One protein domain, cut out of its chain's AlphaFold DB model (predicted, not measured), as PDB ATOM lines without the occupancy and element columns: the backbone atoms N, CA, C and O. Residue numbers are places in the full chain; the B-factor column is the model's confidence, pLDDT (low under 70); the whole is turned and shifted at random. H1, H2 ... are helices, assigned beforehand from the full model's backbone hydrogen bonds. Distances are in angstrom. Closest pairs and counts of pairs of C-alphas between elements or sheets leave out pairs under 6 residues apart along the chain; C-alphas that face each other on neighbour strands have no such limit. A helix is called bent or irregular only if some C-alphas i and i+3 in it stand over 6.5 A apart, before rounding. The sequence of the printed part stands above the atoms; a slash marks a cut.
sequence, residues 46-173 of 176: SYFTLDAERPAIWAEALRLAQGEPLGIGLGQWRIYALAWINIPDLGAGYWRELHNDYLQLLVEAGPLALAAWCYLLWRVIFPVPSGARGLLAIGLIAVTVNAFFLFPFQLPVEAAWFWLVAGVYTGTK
ATOM      1  N   SER A  46       1.527  16.908   4.841       53.53
ATOM      2  CA  SER A  46       1.240  15.491   4.584       53.53
ATOM      3  C   SER A  46       1.955  14.950   3.344       53.53
ATOM      4  O   SER A  46       2.277  13.773   3.277       53.53
ATOM      5  N   TYR A  47       2.220  15.789   2.341       52.91
ATOM      6  CA  TYR A  47       2.800  15.320   1.076       52.91
ATOM      7  C   TYR A  47       4.263  14.898   1.221       52.91
ATOM      8  O   TYR A  47       4.658  13.873   0.677       52.91
ATOM      9  N   PHE A  48       5.053  15.644   1.997       52.47
ATOM     10  CA  PHE A  48       6.478  15.346   2.171       52.47
ATOM     11  C   PHE A  48       6.748  14.203   3.156       52.47
ATOM     12  O   PHE A  48       7.801  13.577   3.083       52.47
ATOM     13  N   THR A  49       5.826  13.917   4.080       56.16
ATOM     14  CA  THR A  49       5.969  12.807   5.037       56.16
ATOM     15  C   THR A  49       5.570  11.460   4.442       56.16
ATOM     16  O   THR A  49       6.055  10.432   4.902       56.16
ATOM     17  N   LEU A  50       4.727  11.454   3.408       60.41
ATOM     18  CA  LEU A  50       4.167  10.241   2.810       60.41
ATOM     19  C   LEU A  50       4.877   9.769   1.534       60.41
ATOM     20  O   LEU A  50       4.597   8.669   1.057       60.41
ATOM     21  N   ASP A  51       5.798  10.562   0.975       66.31
ATOM     22  CA  ASP A  51       6.522  10.206  -0.255       66.31
ATOM     23  C   ASP A  51       7.311   8.888  -0.131       66.31
ATOM     24  O   ASP A  51       7.493   8.191  -1.129       66.31
ATOM     25  N   ALA A  52       7.725   8.507   1.084       71.62
ATOM     26  CA  ALA A  52       8.415   7.241   1.336       71.62
ATOM     27  C   ALA A  52       7.516   6.007   1.126       71.62
ATOM     28  O   ALA A  52       7.994   4.978   0.653       71.62
ATOM     29  N   GLU A  53       6.218   6.118   1.422       75.25
ATOM     30  CA  GLU A  53       5.269   4.995   1.371       75.25
ATOM     31  C   GLU A  53       4.606   4.841  -0.006       75.25
ATOM     32  O   GLU A  53       4.123   3.764  -0.368       75.25
ATOM     33  N   ARG A  54       4.608   5.904  -0.823       79.62
ATOM     34  CA  ARG A  54       3.973   5.920  -2.152       79.62
ATOM     35  C   ARG A  54       4.393   4.762  -3.064       79.62
ATOM     36  O   ARG A  54       3.495   4.149  -3.640       79.62
ATOM     37  N   PRO A  55       5.684   4.398  -3.202       83.56
ATOM     38  CA  PRO A  55       6.071   3.288  -4.072       83.56
ATOM     39  C   PRO A  55       5.425   1.952  -3.681       83.56
ATOM     40  O   PRO A  55       4.978   1.217  -4.561       83.56
ATOM     41  N   ALA A  56       5.333   1.652  -2.380       80.94
ATOM     42  CA  ALA A  56       4.713   0.420  -1.890       80.94
ATOM     43  C   ALA A  56       3.207   0.405  -2.186       80.94
ATOM     44  O   ALA A  56       2.673  -0.572  -2.708       80.94
ATOM     45  N   ILE A  57       2.539   1.532  -1.948       80.44
ATOM     46  CA  ILE A  57       1.110   1.714  -2.224       80.44
ATOM     47  C   ILE A  57       0.817   1.572  -3.717       80.44
ATOM     48  O   ILE A  57      -0.159   0.933  -4.103       80.44
ATOM     49  N   TRP A  58       1.667   2.138  -4.571       88.00
ATOM     50  CA  TRP A  58       1.508   2.047  -6.020       88.00
ATOM     51  C   TRP A  58       1.730   0.621  -6.514       88.00
ATOM     52  O   TRP A  58       0.989   0.161  -7.379       88.00
ATOM     53  N   ALA A  59       2.700  -0.100  -5.948       87.81
ATOM     54  CA  ALA A  59       2.920  -1.505  -6.268       87.81
ATOM     55  C   ALA A  59       1.698  -2.369  -5.913       87.81
ATOM     56  O   ALA A  59       1.255  -3.167  -6.743       87.81
ATOM     57  N   GLU A  60       1.106  -2.173  -4.733       85.81
ATOM     58  CA  GLU A  60      -0.103  -2.901  -4.329       85.81
ATOM     59  C   GLU A  60      -1.328  -2.512  -5.163       85.81
ATOM     60  O   GLU A  60      -2.084  -3.379  -5.600       85.81
ATOM     61  N   ALA A  61      -1.493  -1.230  -5.489       88.06
ATOM     62  CA  ALA A  61      -2.543  -0.777  -6.394       88.06
ATOM     63  C   ALA A  61      -2.414  -1.405  -7.795       88.06
ATOM     64  O   ALA A  61      -3.410  -1.830  -8.381       88.06
ATOM     65  N   LEU A  62      -1.191  -1.529  -8.321       91.06
ATOM     66  CA  LEU A  62      -0.939  -2.220  -9.588       91.06
ATOM     67  C   LEU A  62      -1.262  -3.716  -9.498       91.06
ATOM     68  O   LEU A  62      -1.862  -4.255 -10.427       91.06
ATOM     69  N   ARG A  63      -0.915  -4.386  -8.391       89.62
ATOM     70  CA  ARG A  63      -1.314  -5.784  -8.153       89.62
ATOM     71  C   ARG A  63      -2.829  -5.942  -8.104       89.62
ATOM     72  O   ARG A  63      -3.356  -6.879  -8.698       89.62
ATOM     73  N   LEU A  64      -3.529  -5.027  -7.437       88.25
ATOM     74  CA  LEU A  64      -4.987  -5.035  -7.365       88.25
ATOM     75  C   LEU A  64      -5.610  -4.866  -8.757       88.25
ATOM     76  O   LEU A  64      -6.466  -5.654  -9.142       88.25
ATOM     77  N   ALA A  65      -5.117  -3.914  -9.553       92.06
ATOM     78  CA  ALA A  65      -5.585  -3.707 -10.925       92.06
ATOM     79  C   ALA A  65      -5.336  -4.919 -11.847       92.06
ATOM     80  O   ALA A  65      -6.096  -5.146 -12.785       92.06
ATOM     81  N   GLN A  66      -4.284  -5.708 -11.594       92.69
ATOM     82  CA  GLN A  66      -4.042  -6.965 -12.313       92.69
ATOM     83  C   GLN A  66      -5.041  -8.064 -11.927       92.69
ATOM     84  O   GLN A  66      -5.414  -8.866 -12.783       92.69
ATOM     85  N   GLY A  67      -5.460  -8.107 -10.659       92.50
ATOM     86  CA  GLY A  67      -6.483  -9.038 -10.179       92.50
ATOM     87  C   GLY A  67      -7.895  -8.674 -10.643       92.50
ATOM     88  O   GLY A  67      -8.706  -9.565 -10.872       92.50
ATOM     89  N   GLU A  68      -8.161  -7.379 -10.836       93.44
ATOM     90  CA  GLU A  68      -9.487  -6.826 -11.126       93.44
ATOM     91  C   GLU A  68      -9.479  -6.024 -12.445       93.44
ATOM     92  O   GLU A  68      -9.517  -4.792 -12.444       93.44
ATOM     93  N   PRO A  69      -9.437  -6.692 -13.616       93.56
ATOM     94  CA  PRO A  69      -9.241  -6.036 -14.914       93.56
ATOM     95  C   PRO A  69     -10.417  -5.154 -15.366       93.56
ATOM     96  O   PRO A  69     -10.274  -4.374 -16.307       93.56
ATOM     97  N   LEU A  70     -11.582  -5.275 -14.727       95.62
ATOM     98  CA  LEU A  70     -12.737  -4.393 -14.946       95.62
ATOM     99  C   LEU A  70     -12.820  -3.264 -13.905       95.62
ATOM    100  O   LEU A  70     -13.724  -2.432 -13.972       95.62
ATOM    101  N   GLY A  71     -11.861  -3.221 -12.981       94.44
ATOM    102  CA  GLY A  71     -11.839  -2.332 -11.835       94.44
ATOM    103  C   GLY A  71     -12.699  -2.827 -10.672       94.44
ATOM    104  O   GLY A  71     -13.609  -3.637 -10.832       94.44
ATOM    105  N   ILE A  72     -12.415  -2.294  -9.485       93.00
ATOM    106  CA  ILE A  72     -13.136  -2.618  -8.240       93.00
ATOM    107  C   ILE A  72     -14.440  -1.824  -8.053       93.00
ATOM    108  O   ILE A  72     -15.149  -2.025  -7.068       93.00
ATOM    109  N   GLY A  73     -14.758  -0.907  -8.973       93.81
ATOM    110  CA  GLY A  73     -15.889   0.014  -8.891       93.81
ATOM    111  C   GLY A  73     -15.484   1.429  -8.463       93.81
ATOM    112  O   GLY A  73     -14.608   1.631  -7.622       93.81
ATOM    113  N   LEU A  74     -16.157   2.433  -9.036       90.75
ATOM    114  CA  LEU A  74     -15.896   3.848  -8.750       90.75
ATOM    115  C   LEU A  74     -16.170   4.195  -7.280       90.75
ATOM    116  O   LEU A  74     -17.197   3.815  -6.709       90.75
ATOM    117  N   GLY A  75     -15.252   4.947  -6.673       87.12
ATOM    118  CA  GLY A  75     -15.316   5.360  -5.272       87.12
ATOM    119  C   GLY A  75     -14.991   4.260  -4.255       87.12
ATOM    120  O   GLY A  75     -15.167   4.482  -3.053       87.12
ATOM    121  N   GLN A  76     -14.540   3.082  -4.698       88.62
ATOM    122  CA  GLN A  76     -14.184   1.967  -3.814       88.62
ATOM    123  C   GLN A  76     -12.744   2.028  -3.299       88.62
ATOM    124  O   GLN A  76     -12.416   1.308  -2.352       88.62
ATOM    125  N   TRP A  77     -11.902   2.917  -3.836       83.44
ATOM    126  CA  TRP A  77     -10.495   3.040  -3.458       83.44
ATOM    127  C   TRP A  77     -10.307   3.119  -1.945       83.44
ATOM    128  O   TRP A  77      -9.529   2.360  -1.386       83.44
ATOM    129  N   ARG A  78     -11.062   3.982  -1.251       78.19
ATOM    130  CA  ARG A  78     -10.925   4.163   0.205       78.19
ATOM    131  C   ARG A  78     -11.150   2.863   0.980       78.19
ATOM    132  O   ARG A  78     -10.450   2.607   1.951       78.19
ATOM    133  N   ILE A  79     -12.146   2.076   0.579       79.94
ATOM    134  CA  ILE A  79     -12.533   0.847   1.282       79.94
ATOM    135  C   ILE A  79     -11.455  -0.218   1.081       79.94
ATOM    136  O   ILE A  79     -11.025  -0.846   2.046       79.94
ATOM    137  N   TYR A  80     -10.975  -0.370  -0.152       77.75
ATOM    138  CA  TYR A  80      -9.934  -1.341  -0.472       77.75
ATOM    139  C   TYR A  80      -8.562  -0.924   0.047       77.75
ATOM    140  O   TYR A  80      -7.853  -1.768   0.579       77.75
ATOM    141  N   ALA A  81      -8.207   0.359  -0.010       71.56
ATOM    142  CA  ALA A  81      -6.965   0.870   0.559       71.56
ATOM    143  C   ALA A  81      -6.893   0.588   2.069       71.56
ATOM    144  O   ALA A  81      -5.899   0.048   2.534       71.56
ATOM    145  N   LEU A  82      -7.983   0.825   2.810       68.12
ATOM    146  CA  LEU A  82      -8.067   0.498   4.240       68.12
ATOM    147  C   LEU A  82      -7.952  -1.007   4.539       68.12
ATOM    148  O   LEU A  82      -7.464  -1.379   5.602       68.12
ATOM    149  N   ALA A  83      -8.439  -1.866   3.643       71.38
ATOM    150  CA  ALA A  83      -8.482  -3.311   3.861       71.38
ATOM    151  C   ALA A  83      -7.222  -4.049   3.373       71.38
ATOM    152  O   ALA A  83      -6.826  -5.044   3.976       71.38
ATOM    153  N   TRP A  84      -6.604  -3.582   2.286       66.25
ATOM    154  CA  TRP A  84      -5.510  -4.271   1.591       66.25
ATOM    155  C   TRP A  84      -4.160  -3.597   1.792       66.25
ATOM    156  O   TRP A  84      -3.146  -4.276   1.930       66.25
ATOM    157  N   ILE A  85      -4.141  -2.270   1.856       64.62
ATOM    158  CA  ILE A  85      -2.925  -1.491   2.062       64.62
ATOM    159  C   ILE A  85      -2.812  -1.248   3.569       64.62
ATOM    160  O   ILE A  85      -2.847  -0.125   4.034       64.62
ATOM    161  N   ASN A  86      -2.768  -2.309   4.376       60.16
ATOM    162  CA  ASN A  86      -2.722  -2.202   5.838       60.16
ATOM    163  C   ASN A  86      -1.315  -1.796   6.314       60.16
ATOM    164  O   ASN A  86      -0.574  -2.620   6.847       60.16
ATOM    165  N   ILE A  87      -0.927  -0.541   6.074       63.19
ATOM    166  CA  ILE A  87       0.308   0.041   6.606       63.19
ATOM    167  C   ILE A  87      -0.014   0.557   8.022       63.19
ATOM    168  O   ILE A  87      -0.762   1.531   8.138       63.19
ATOM    169  N   PRO A  88       0.498  -0.078   9.098       56.41
ATOM    170  CA  PRO A  88       0.037   0.150  10.477       56.41
ATOM    171  C   PRO A  88       0.139   1.599  10.971       56.41
ATOM    172  O   PRO A  88      -0.626   2.002  11.847       56.41
ATOM    173  N   ASP A  89       1.047   2.384  10.390       59.31
ATOM    174  CA  ASP A  89       1.326   3.769  10.785       59.31
ATOM    175  C   ASP A  89       0.570   4.814   9.941       59.31
ATOM    176  O   ASP A  89       0.620   6.018  10.210       59.31
ATOM    177  N   LEU A  90      -0.171   4.371   8.923       60.12
ATOM    178  CA  LEU A  90      -0.904   5.229   8.001       60.12
ATOM    179  C   LEU A  90      -2.351   5.398   8.483       60.12
ATOM    180  O   LEU A  90      -3.249   4.610   8.194       60.12
ATOM    181  N   GLY A  91      -2.577   6.444   9.280       57.84
ATOM    182  CA  GLY A  91      -3.901   6.764   9.815       57.84
ATOM    183  C   GLY A  91      -4.976   6.946   8.729       57.84
ATOM    184  O   GLY A  91      -4.693   7.333   7.596       57.84
ATOM    185  N   ALA A  92      -6.247   6.750   9.103       57.00
ATOM    186  CA  ALA A  92      -7.422   6.798   8.215       57.00
ATOM    187  C   ALA A  92      -7.598   8.095   7.389       57.00
ATOM    188  O   ALA A  92      -8.398   8.123   6.455       57.00
ATOM    189  N   GLY A  93      -6.880   9.167   7.732       58.31
ATOM    190  CA  GLY A  93      -6.935  10.452   7.037       58.31
ATOM    191  C   GLY A  93      -6.024  10.573   5.818       58.31
ATOM    192  O   GLY A  93      -6.244  11.488   5.041       58.31
ATOM    193  N   TYR A  94      -5.045   9.677   5.642       63.16
ATOM    194  CA  TYR A  94      -3.965   9.859   4.662       63.16
ATOM    195  C   TYR A  94      -4.154   9.091   3.351       63.16
ATOM    196  O   TYR A  94      -3.405   9.289   2.400       63.16
ATOM    197  N   TRP A  95      -5.158   8.213   3.266       66.00
ATOM    198  CA  TRP A  95      -5.395   7.388   2.074       66.00
ATOM    199  C   TRP A  95      -5.652   8.200   0.818       66.00
ATOM    200  O   TRP A  95      -5.384   7.705  -0.270       66.00
ATOM    201  N   ARG A  96      -6.176   9.421   0.969       65.31
ATOM    202  CA  ARG A  96      -6.488  10.289  -0.158       65.31
ATOM    203  C   ARG A  96      -5.220  10.851  -0.781       65.31
ATOM    204  O   ARG A  96      -5.231  11.120  -1.958       65.31
ATOM    205  N   GLU A  97      -4.132  11.020  -0.040       67.88
ATOM    206  CA  GLU A  97      -2.918  11.720  -0.481       67.88
ATOM    207  C   GLU A  97      -1.838  10.783  -1.060       67.88
ATOM    208  O   GLU A  97      -0.783  11.238  -1.520       67.88
ATOM    209  N   LEU A  98      -2.083   9.469  -1.045       74.56
ATOM    210  CA  LEU A  98      -1.091   8.430  -1.366       74.56
ATOM    211  C   LEU A  98      -1.158   7.894  -2.800       74.56
ATOM    212  O   LEU A  98      -0.286   7.134  -3.222       74.56
ATOM    213  N   HIS A  99      -2.177   8.286  -3.555       78.19
ATOM    214  CA  HIS A  99      -2.357   7.909  -4.954       78.19
ATOM    215  C   HIS A  99      -2.518   9.154  -5.828       78.19
ATOM    216  O   HIS A  99      -2.236  10.269  -5.404       78.19
ATOM    217  N   ASN A 100      -2.914   8.956  -7.079       86.38
ATOM    218  CA  ASN A 100      -3.208  10.024  -8.025       86.38
ATOM    219  C   ASN A 100      -4.417   9.638  -8.885       86.38
ATOM    220  O   ASN A 100      -4.915   8.509  -8.774       86.38
ATOM    221  N   ASP A 101      -4.907  10.561  -9.716       87.25
ATOM    222  CA  ASP A 101      -6.110  10.329 -10.527       87.25
ATOM    223  C   ASP A 101      -5.938   9.142 -11.492       87.25
ATOM    224  O   ASP A 101      -6.878   8.380 -11.705       87.25
ATOM    225  N   TYR A 102      -4.733   8.925 -12.033       91.19
ATOM    226  CA  TYR A 102      -4.466   7.816 -12.958       91.19
ATOM    227  C   TYR A 102      -4.489   6.457 -12.267       91.19
ATOM    228  O   TYR A 102      -5.089   5.515 -12.780       91.19
ATOM    229  N   LEU A 103      -3.838   6.353 -11.109       90.94
ATOM    230  CA  LEU A 103      -3.781   5.121 -10.336       90.94
ATOM    231  C   LEU A 103      -5.163   4.762  -9.788       90.94
ATOM    232  O   LEU A 103      -5.555   3.598  -9.835       90.94
ATOM    233  N   GLN A 104      -5.928   5.763  -9.343       90.69
ATOM    234  CA  GLN A 104      -7.312   5.546  -8.946       90.69
ATOM    235  C   GLN A 104      -8.157   5.078 -10.128       90.69
ATOM    236  O   GLN A 104      -8.870   4.089  -9.996       90.69
ATOM    237  N   LEU A 105      -8.064   5.738 -11.286       93.62
ATOM    238  CA  LEU A 105      -8.828   5.343 -12.468       93.62
ATOM    239  C   LEU A 105      -8.489   3.913 -12.910       93.62
ATOM    240  O   LEU A 105      -9.386   3.143 -13.245       93.62
ATOM    241  N   LEU A 106      -7.206   3.546 -12.864       94.69
ATOM    242  CA  LEU A 106      -6.740   2.196 -13.163       94.69
ATOM    243  C   LEU A 106      -7.356   1.153 -12.227       94.69
ATOM    244  O   LEU A 106      -7.816   0.119 -12.696       94.69
ATOM    245  N   VAL A 107      -7.357   1.412 -10.920       93.06
ATOM    246  CA  VAL A 107      -7.862   0.463  -9.920       93.06
ATOM    247  C   VAL A 107      -9.386   0.410  -9.909       93.06
ATOM    248  O   VAL A 107      -9.964  -0.670  -9.884       93.06
ATOM    249  N   GLU A 108     -10.063   1.555  -9.940       94.00
ATOM    250  CA  GLU A 108     -11.518   1.626  -9.783       94.00
ATOM    251  C   GLU A 108     -12.287   1.294 -11.065       94.00
ATOM    252  O   GLU A 108     -13.386   0.750 -10.984       94.00
ATOM    253  N   ALA A 109     -11.729   1.609 -12.237       95.69
ATOM    254  CA  ALA A 109     -12.402   1.445 -13.530       95.69
ATOM    255  C   ALA A 109     -11.626   0.573 -14.535       95.69
ATOM    256  O   ALA A 109     -12.102   0.333 -15.648       95.69
ATOM    257  N   GLY A 110     -10.439   0.096 -14.162       95.50
ATOM    258  CA  GLY A 110      -9.648  -0.833 -14.958       95.50
ATOM    259  C   GLY A 110      -8.767  -0.176 -16.035       95.50
ATOM    260  O   GLY A 110      -8.904   1.006 -16.378       95.50
ATOM    261  N   PRO A 111      -7.852  -0.960 -16.634       96.19
ATOM    262  CA  PRO A 111      -6.927  -0.496 -17.667       96.19
ATOM    263  C   PRO A 111      -7.619   0.038 -18.926       96.19
ATOM    264  O   PRO A 111      -7.084   0.939 -19.570       96.19
ATOM    265  N   LEU A 112      -8.807  -0.469 -19.282       94.88
ATOM    266  CA  LEU A 112      -9.549   0.030 -20.443       94.88
ATOM    267  C   LEU A 112     -10.023   1.475 -20.235       94.88
ATOM    268  O   LEU A 112      -9.905   2.296 -21.146       94.88
ATOM    269  N   ALA A 113     -10.512   1.802 -19.035       94.69
ATOM    270  CA  ALA A 113     -10.909   3.163 -18.692       94.69
ATOM    271  C   ALA A 113      -9.702   4.109 -18.686       94.69
ATOM    272  O   ALA A 113      -9.768   5.191 -19.272       94.69
ATOM    273  N   LEU A 114      -8.571   3.674 -18.114       95.12
ATOM    274  CA  LEU A 114      -7.326   4.442 -18.163       95.12
ATOM    275  C   LEU A 114      -6.853   4.672 -19.608       95.12
ATOM    276  O   LEU A 114      -6.470   5.785 -19.961       95.12
ATOM    277  N   ALA A 115      -6.907   3.654 -20.467       94.81
ATOM    278  CA  ALA A 115      -6.520   3.784 -21.869       94.81
ATOM    279  C   ALA A 115      -7.423   4.773 -22.623       94.81
ATOM    280  O   ALA A 115      -6.922   5.624 -23.361       94.81
ATOM    281  N   ALA A 116      -8.740   4.707 -22.406       93.44
ATOM    282  CA  ALA A 116      -9.691   5.657 -22.977       93.44
ATOM    283  C   ALA A 116      -9.423   7.091 -22.491       93.44
ATOM    284  O   ALA A 116      -9.437   8.031 -23.287       93.44
ATOM    285  N   TRP A 117      -9.104   7.259 -21.208       91.44
ATOM    286  CA  TRP A 117      -8.717   8.544 -20.635       91.44
ATOM    287  C   TRP A 117      -7.443   9.107 -21.270       91.44
ATOM    288  O   TRP A 117      -7.444  10.226 -21.783       91.44
ATOM    289  N   CYS A 118      -6.375   8.310 -21.330       91.00
ATOM    290  CA  CYS A 118      -5.125   8.687 -21.988       91.00
ATOM    291  C   CYS A 118      -5.338   9.021 -23.471       91.00
ATOM    292  O   CYS A 118      -4.728   9.958 -23.984       91.00
ATOM    293  N   TYR A 119      -6.233   8.306 -24.156       90.94
ATOM    294  CA  TYR A 119      -6.615   8.617 -25.529       90.94
ATOM    295  C   TYR A 119      -7.305   9.985 -25.644       90.94
ATOM    296  O   TYR A 119      -6.957  10.775 -26.522       90.94
ATOM    297  N   LEU A 120      -8.244  10.309 -24.751       86.88
ATOM    298  CA  LEU A 120      -8.892  11.625 -24.725       86.88
ATOM    299  C   LEU A 120      -7.875  12.742 -24.468       86.88
ATOM    300  O   LEU A 120      -7.844  13.726 -25.210       86.88
ATOM    301  N   LEU A 121      -6.993  12.559 -23.483       85.44
ATOM    302  CA  LEU A 121      -5.906  13.495 -23.201       85.44
ATOM    303  C   LEU A 121      -4.988  13.669 -24.412       85.44
ATOM    304  O   LEU A 121      -4.669  14.795 -24.784       85.44
ATOM    305  N   TRP A 122      -4.619  12.577 -25.085       85.69
ATOM    306  CA  TRP A 122      -3.810  12.613 -26.301       85.69
ATOM    307  C   TRP A 122      -4.464  13.469 -27.391       85.69
ATOM    308  O   TRP A 122      -3.822  14.355 -27.960       85.69
ATOM    309  N   ARG A 123      -5.763  13.264 -27.639       83.62
ATOM    310  CA  ARG A 123      -6.542  14.017 -28.636       83.62
ATOM    311  C   ARG A 123      -6.610  15.512 -28.330       83.62
ATOM    312  O   ARG A 123      -6.643  16.317 -29.264       83.62
ATOM    313  N   VAL A 124      -6.632  15.863 -27.049       77.75
ATOM    314  CA  VAL A 124      -6.669  17.243 -26.565       77.75
ATOM    315  C   VAL A 124      -5.273  17.880 -26.569       77.75
ATOM    316  O   VAL A 124      -5.144  19.044 -26.913       77.75
ATOM    317  N   ILE A 125      -4.208  17.149 -26.251       75.19
ATOM    318  CA  ILE A 125      -2.875  17.732 -26.028       75.19
ATOM    319  C   ILE A 125      -2.023  17.793 -27.298       75.19
ATOM    320  O   ILE A 125      -1.375  18.800 -27.566       75.19
ATOM    321  N   PHE A 126      -1.995  16.718 -28.086       73.69
ATOM    322  CA  PHE A 126      -0.996  16.552 -29.147       73.69
ATOM    323  C   PHE A 126      -1.209  17.285 -30.475       73.69
ATOM    324  O   PHE A 126      -0.274  17.284 -31.282       73.69
ATOM    325  N   PRO A 127      -2.350  17.924 -30.783       72.62
ATOM    326  CA  PRO A 127      -2.350  18.843 -31.908       72.62
ATOM    327  C   PRO A 127      -1.357  19.965 -31.611       72.62
ATOM    328  O   PRO A 127      -1.607  20.727 -30.697       72.62
ATOM    329  N   VAL A 128      -0.235  20.066 -32.328       61.31
ATOM    330  CA  VAL A 128       0.767  21.112 -32.063       61.31
ATOM    331  C   VAL A 128       0.241  22.444 -32.588       61.31
ATOM    332  O   VAL A 128       0.156  22.619 -33.808       61.31
ATOM    333  N   PRO A 129      -0.139  23.394 -31.723       64.12
ATOM    334  CA  PRO A 129      -0.799  24.600 -32.176       64.12
ATOM    335  C   PRO A 129       0.116  25.821 -32.013       64.12
ATOM    336  O   PRO A 129       0.861  25.949 -31.043       64.12
ATOM    337  N   SER A 130       0.038  26.763 -32.947       65.62
ATOM    338  CA  SER A 130       0.738  28.046 -32.838       65.62
ATOM    339  C   SER A 130      -0.146  29.127 -32.194       65.62
ATOM    340  O   SER A 130      -1.377  29.030 -32.162       65.62
ATOM    341  N   GLY A 131       0.488  30.173 -31.654       72.00
ATOM    342  CA  GLY A 131      -0.197  31.335 -31.076       72.00
ATOM    343  C   GLY A 131      -0.958  31.031 -29.779       72.00
ATOM    344  O   GLY A 131      -0.517  30.227 -28.960       72.00
ATOM    345  N   ALA A 132      -2.118  31.669 -29.586       70.00
ATOM    346  CA  ALA A 132      -2.916  31.567 -28.356       70.00
ATOM    347  C   ALA A 132      -3.325  30.125 -27.996       70.00
ATOM    348  O   ALA A 132      -3.467  29.788 -26.823       70.00
ATOM    349  N   ARG A 133      -3.453  29.243 -28.993       70.94
ATOM    350  CA  ARG A 133      -3.754  27.822 -28.777       70.94
ATOM    351  C   ARG A 133      -2.595  27.062 -28.127       70.94
ATOM    352  O   ARG A 133      -2.852  26.132 -27.372       70.94
ATOM    353  N   GLY A 134      -1.348  27.471 -28.373       71.38
ATOM    354  CA  GLY A 134      -0.170  26.919 -27.697       71.38
ATOM    355  C   GLY A 134      -0.230  27.139 -26.186       71.38
ATOM    356  O   GLY A 134       0.053  26.227 -25.418       71.38
ATOM    357  N   LEU A 135      -0.700  28.314 -25.754       71.44
ATOM    358  CA  LEU A 135      -0.873  28.635 -24.333       71.44
ATOM    359  C   LEU A 135      -1.966  27.782 -23.674       71.44
ATOM    360  O   LEU A 135      -1.772  27.290 -22.564       71.44
ATOM    361  N   LEU A 136      -3.088  27.554 -24.368       75.56
ATOM    362  CA  LEU A 136      -4.146  26.659 -23.884       75.56
ATOM    363  C   LEU A 136      -3.650  25.210 -23.777       75.56
ATOM    364  O   LEU A 136      -3.897  24.558 -22.766       75.56
ATOM    365  N   ALA A 137      -2.899  24.730 -24.776       75.69
ATOM    366  CA  ALA A 137      -2.297  23.399 -24.752       75.69
ATOM    367  C   ALA A 137      -1.321  23.233 -23.575       75.69
ATOM    368  O   ALA A 137      -1.390  22.231 -22.869       75.69
ATOM    369  N   ILE A 138      -0.475  24.234 -23.298       73.31
ATOM    370  CA  ILE A 138       0.415  24.237 -22.125       73.31
ATOM    371  C   ILE A 138      -0.390  24.141 -20.823       73.31
ATOM    372  O   ILE A 138      -0.030  23.355 -19.950       73.31
ATOM    373  N   GLY A 139      -1.493  24.887 -20.693       74.62
ATOM    374  CA  GLY A 139      -2.373  24.808 -19.522       74.62
ATOM    375  C   GLY A 139      -2.998  23.421 -19.335       74.62
ATOM    376  O   GLY A 139      -2.998  22.884 -18.230       74.62
ATOM    377  N   LEU A 140      -3.469  22.804 -20.420       81.00
ATOM    378  CA  LEU A 140      -4.034  21.450 -20.406       81.00
ATOM    379  C   LEU A 140      -2.981  20.393 -20.045       81.00
ATOM    380  O   LEU A 140      -3.251  19.517 -19.222       81.00
ATOM    381  N   ILE A 141      -1.767  20.506 -20.594       79.38
ATOM    382  CA  ILE A 141      -0.621  19.665 -20.219       79.38
ATOM    383  C   ILE A 141      -0.304  19.840 -18.735       79.38
ATOM    384  O   ILE A 141      -0.140  18.849 -18.032       79.38
ATOM    385  N   ALA A 142      -0.263  21.079 -18.238       73.62
ATOM    386  CA  ALA A 142       0.047  21.359 -16.843       73.62
ATOM    387  C   ALA A 142      -0.962  20.707 -15.887       73.62
ATOM    388  O   ALA A 142      -0.543  20.075 -14.923       73.62
ATOM    389  N   VAL A 143      -2.269  20.779 -16.171       79.94
ATOM    390  CA  VAL A 143      -3.300  20.092 -15.364       79.94
ATOM    391  C   VAL A 143      -3.143  18.570 -15.440       79.94
ATOM    392  O   VAL A 143      -3.228  17.887 -14.423       79.94
ATOM    393  N   THR A 144      -2.850  18.041 -16.626       81.62
ATOM    394  CA  THR A 144      -2.641  16.603 -16.857       81.62
ATOM    395  C   THR A 144      -1.436  16.071 -16.079       81.62
ATOM    396  O   THR A 144      -1.511  15.013 -15.457       81.62
ATOM    397  N   VAL A 145      -0.331  16.821 -16.070       74.38
ATOM    398  CA  VAL A 145       0.857  16.516 -15.263       74.38
ATOM    399  C   VAL A 145       0.543  16.669 -13.776       74.38
ATOM    400  O   VAL A 145       0.919  15.812 -12.984       74.38
ATOM    401  N   ASN A 146      -0.194  17.712 -13.384       75.25
ATOM    402  CA  ASN A 146      -0.605  17.926 -11.999       75.25
ATOM    403  C   ASN A 146      -1.439  16.754 -11.456       75.25
ATOM    404  O   ASN A 146      -1.284  16.384 -10.297       75.25
ATOM    405  N   ALA A 147      -2.249  16.111 -12.300       80.38
ATOM    406  CA  ALA A 147      -3.039  14.935 -11.942       80.38
ATOM    407  C   ALA A 147      -2.216  13.672 -11.614       80.38
ATOM    408  O   ALA A 147      -2.784  12.687 -11.152       80.38
ATOM    409  N   PHE A 148      -0.891  13.670 -11.832       75.00
ATOM    410  CA  PHE A 148       0.006  12.622 -11.310       75.00
ATOM    411  C   PHE A 148       0.326  12.797  -9.825       75.00
ATOM    412  O   PHE A 148       0.765  11.844  -9.179       75.00
ATOM    413  N   PHE A 149       0.138  14.005  -9.302       70.88
ATOM    414  CA  PHE A 149       0.513  14.372  -7.941       70.88
ATOM    415  C   PHE A 149      -0.697  14.754  -7.089       70.88
ATOM    416  O   PHE A 149      -0.665  14.543  -5.883       70.88
ATOM    417  N   LEU A 150      -1.736  15.319  -7.707       71.56
ATOM    418  CA  LEU A 150      -2.966  15.802  -7.080       71.56
ATOM    419  C   LEU A 150      -4.203  15.149  -7.725       71.56
ATOM    420  O   LEU A 150      -4.080  14.315  -8.621       71.56
ATOM    421  N   PHE A 151      -5.389  15.584  -7.285       76.56
ATOM    422  CA  PHE A 151      -6.696  15.075  -7.728       76.56
ATOM    423  C   PHE A 151      -7.564  16.123  -8.437       76.56
ATOM    424  O   PHE A 151      -8.717  16.337  -8.036       76.56
ATOM    425  N   PRO A 152      -7.048  16.833  -9.457       73.75
ATOM    426  CA  PRO A 152      -7.822  17.873 -10.115       73.75
ATOM    427  C   PRO A 152      -9.104  17.360 -10.765       73.75
ATOM    428  O   PRO A 152     -10.060  18.118 -10.909       73.75
ATOM    429  N   PHE A 153      -9.182  16.076 -11.118       80.81
ATOM    430  CA  PHE A 153     -10.390  15.527 -11.731       80.81
ATOM    431  C   PHE A 153     -11.454  15.087 -10.718       80.81
ATOM    432  O   PHE A 153     -12.609  14.900 -11.098       80.81
ATOM    433  N   GLN A 154     -11.116  15.000  -9.427       78.31
ATOM    434  CA  GLN A 154     -12.092  14.751  -8.356       78.31
ATOM    435  C   GLN A 154     -12.740  16.026  -7.833       78.31
ATOM    436  O   GLN A 154     -13.812  15.973  -7.231       78.31
ATOM    437  N   LEU A 155     -12.083  17.169  -8.030       78.44
ATOM    438  CA  LEU A 155     -12.600  18.468  -7.637       78.44
ATOM    439  C   LEU A 155     -13.482  19.002  -8.776       78.44
ATOM    440  O   LEU A 155     -12.961  19.344  -9.837       78.44
ATOM    441  N   PRO A 156     -14.816  19.116  -8.590       74.62
ATOM    442  CA  PRO A 156     -15.731  19.422  -9.694       74.62
ATOM    443  C   PRO A 156     -15.397  20.719 -10.436       74.62
ATOM    444  O   PRO A 156     -15.570  20.802 -11.647       74.62
ATOM    445  N   VAL A 157     -14.893  21.727  -9.717       72.38
ATOM    446  CA  VAL A 157     -14.501  23.024 -10.289       72.38
ATOM    447  C   VAL A 157     -13.261  22.894 -11.179       72.38
ATOM    448  O   VAL A 157     -13.235  23.444 -12.277       72.38
ATOM    449  N   GLU A 158     -12.255  22.142 -10.733       76.81
ATOM    450  CA  GLU A 158     -11.017  21.898 -11.482       76.81
ATOM    451  C   GLU A 158     -11.295  21.068 -12.740       76.81
ATOM    452  O   GLU A 158     -10.880  21.447 -13.840       76.81
ATOM    453  N   ALA A 159     -12.100  20.011 -12.604       77.62
ATOM    454  CA  ALA A 159     -12.553  19.191 -13.721       77.62
ATOM    455  C   ALA A 159     -13.372  20.000 -14.743       77.62
ATOM    456  O   ALA A 159     -13.121  19.918 -15.947       77.62
ATOM    457  N   ALA A 160     -14.331  20.816 -14.287       73.88
ATOM    458  CA  ALA A 160     -15.143  21.654 -15.169       73.88
ATOM    459  C   ALA A 160     -14.285  22.663 -15.944       73.88
ATOM    460  O   ALA A 160     -14.488  22.856 -17.144       73.88
ATOM    461  N   TRP A 161     -13.299  23.275 -15.282       76.88
ATOM    462  CA  TRP A 161     -12.386  24.212 -15.929       76.88
ATOM    463  C   TRP A 161     -11.522  23.534 -16.991       76.88
ATOM    464  O   TRP A 161     -11.399  24.047 -18.105       76.88
ATOM    465  N   PHE A 162     -10.975  22.357 -16.680       83.12
ATOM    466  CA  PHE A 162     -10.228  21.559 -17.646       83.12
ATOM    467  C   PHE A 162     -11.058  21.292 -18.907       83.12
ATOM    468  O   PHE A 162     -10.597  21.566 -20.015       83.12
ATOM    469  N   TRP A 163     -12.302  20.829 -18.746       82.81
ATOM    470  CA  TRP A 163     -13.179  20.527 -19.876       82.81
ATOM    471  C   TRP A 163     -13.607  21.759 -20.666       82.81
ATOM    472  O   TRP A 163     -13.692  21.689 -21.890       82.81
ATOM    473  N   LEU A 164     -13.818  22.898 -20.003       79.38
ATOM    474  CA  LEU A 164     -14.096  24.163 -20.679       79.38
ATOM    475  C   LEU A 164     -12.921  24.579 -21.573       79.38
ATOM    476  O   LEU A 164     -13.110  24.874 -22.754       79.38
ATOM    477  N   VAL A 165     -11.701  24.565 -21.027       80.69
ATOM    478  CA  VAL A 165     -10.485  24.920 -21.771       80.69
ATOM    479  C   VAL A 165     -10.238  23.930 -22.909       80.69
ATOM    480  O   VAL A 165      -9.952  24.356 -24.029       80.69
ATOM    481  N   ALA A 166     -10.405  22.628 -22.658       81.75
ATOM    482  CA  ALA A 166     -10.296  21.588 -23.677       81.75
ATOM    483  C   ALA A 166     -11.322  21.799 -24.799       81.75
ATOM    484  O   ALA A 166     -10.959  21.747 -25.971       81.75
ATOM    485  N   GLY A 167     -12.571  22.121 -24.454       78.25
ATOM    486  CA  GLY A 167     -13.645  22.401 -25.403       78.25
ATOM    487  C   GLY A 167     -13.358  23.612 -26.289       78.25
ATOM    488  O   GLY A 167     -13.475  23.508 -27.508       78.25
ATOM    489  N   VAL A 168     -12.907  24.735 -25.717       79.44
ATOM    490  CA  VAL A 168     -12.479  25.923 -26.486       79.44
ATOM    491  C   VAL A 168     -11.300  25.579 -27.398       79.44
ATOM    492  O   VAL A 168     -11.270  25.937 -28.579       79.44
ATOM    493  N   TYR A 169     -10.337  24.833 -26.867       77.38
ATOM    494  CA  TYR A 169      -9.160  24.411 -27.604       77.38
ATOM    495  C   TYR A 169      -9.513  23.529 -28.816       77.38
ATOM    496  O   TYR A 169      -9.024  23.778 -29.920       77.38
ATOM    497  N   THR A 170     -10.396  22.539 -28.648       76.88
ATOM    498  CA  THR A 170     -10.803  21.629 -29.729       76.88
ATOM    499  C   THR A 170     -11.868  22.213 -30.654       76.88
ATOM    500  O   THR A 170     -11.832  21.940 -31.849       76.88
ATOM    501  N   GLY A 171     -12.798  23.022 -30.142       68.00
ATOM    502  CA  GLY A 171     -13.915  23.589 -30.908       68.00
ATOM    503  C   GLY A 171     -13.453  24.557 -31.993       68.00
ATOM    504  O   GLY A 171     -13.945  24.522 -33.115       68.00
ATOM    505  N   THR A 172     -12.394  25.324 -31.726       57.66
ATOM    506  CA  THR A 172     -11.813  26.233 -32.726       57.66
ATOM    507  C   THR A 172     -11.114  25.515 -33.896       57.66
ATOM    508  O   THR A 172     -10.718  26.166 -34.867       57.66
ATOM    509  N   LYS A 173     -10.928  24.185 -33.851       53.38
ATOM    510  CA  LYS A 173     -10.471  23.409 -35.021       53.38
ATOM    511  C   LYS A 173     -11.560  23.209 -36.073       53.38
ATOM    512  O   LYS A 173     -11.194  23.014 -37.220       53.38
TER     513      LYS A 173
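Overview. This is residues 46 to 173 of the 176 residues of an uncharacterized protein of Deltaproteobacteria bacterium (UniProt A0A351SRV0). A sharply bent helix, H4, forms the middle of this elongated, all-helix domain, its arms folded into a narrow V. H2 packs on the first arm, H4a, and the hairpin of H5 and H6 packs, through H5, on residues 121 to 125 of the second, H4b. The printed part has 128 residues, with six named helices, H1 to H6 in chain order, and no named strand. It is only just compact, close to loose, with a radius of gyration of the C-alphas of 16.4 A and spans of 52 by 32 by 22 A.

Arrangement. H1, residues 46 to 50, and H2, residues 54 to 67, meet only through their link. H3, residues 77 to 84, and H2 are near each other. H4, residues 101 to 125, was assigned as one helix by its hydrogen bonds but is bent: C-alphas 108 and 111 are 9.4 A apart, between arms H4a, 101 to 108, and H4b, 111 to 125. The arms run opposite ways at a shallow tilt of 26 degrees. H2 touches H4a, closest C-alphas Ala 65 and Val 107, 4.9 A. H5, residues 132 to 146, forms a hairpin with H4b, closest C-alphas Ile 125 and Ala 137, 5.8 A. H6, residues 156 to 171, forms a hairpin with H5, closest C-alphas Arg 133 and Tyr 169, 6.5 A. In H1, H2, H3, H4a, H4b, H5 and H6 every O i to N i+4 pair is within hydrogen-bond range.

Along the chain. H1 begins at C-alpha 46 (1.240, 15.491, 4.584). H2 spans 19.9 A, H4b 20.5 A, H5 21.4 A and H6 21.7 A, ending at C-alpha 171 (-13.915, 23.589, -30.908).

Size, cuts and confidence. The farthest C-alphas, Pro 88 and Lys 173, are 52.2 A apart. The printed part has no cut; the H3 to H4 link is long. Low-confidence stretches include residues 46 to 51 and 84 to 97.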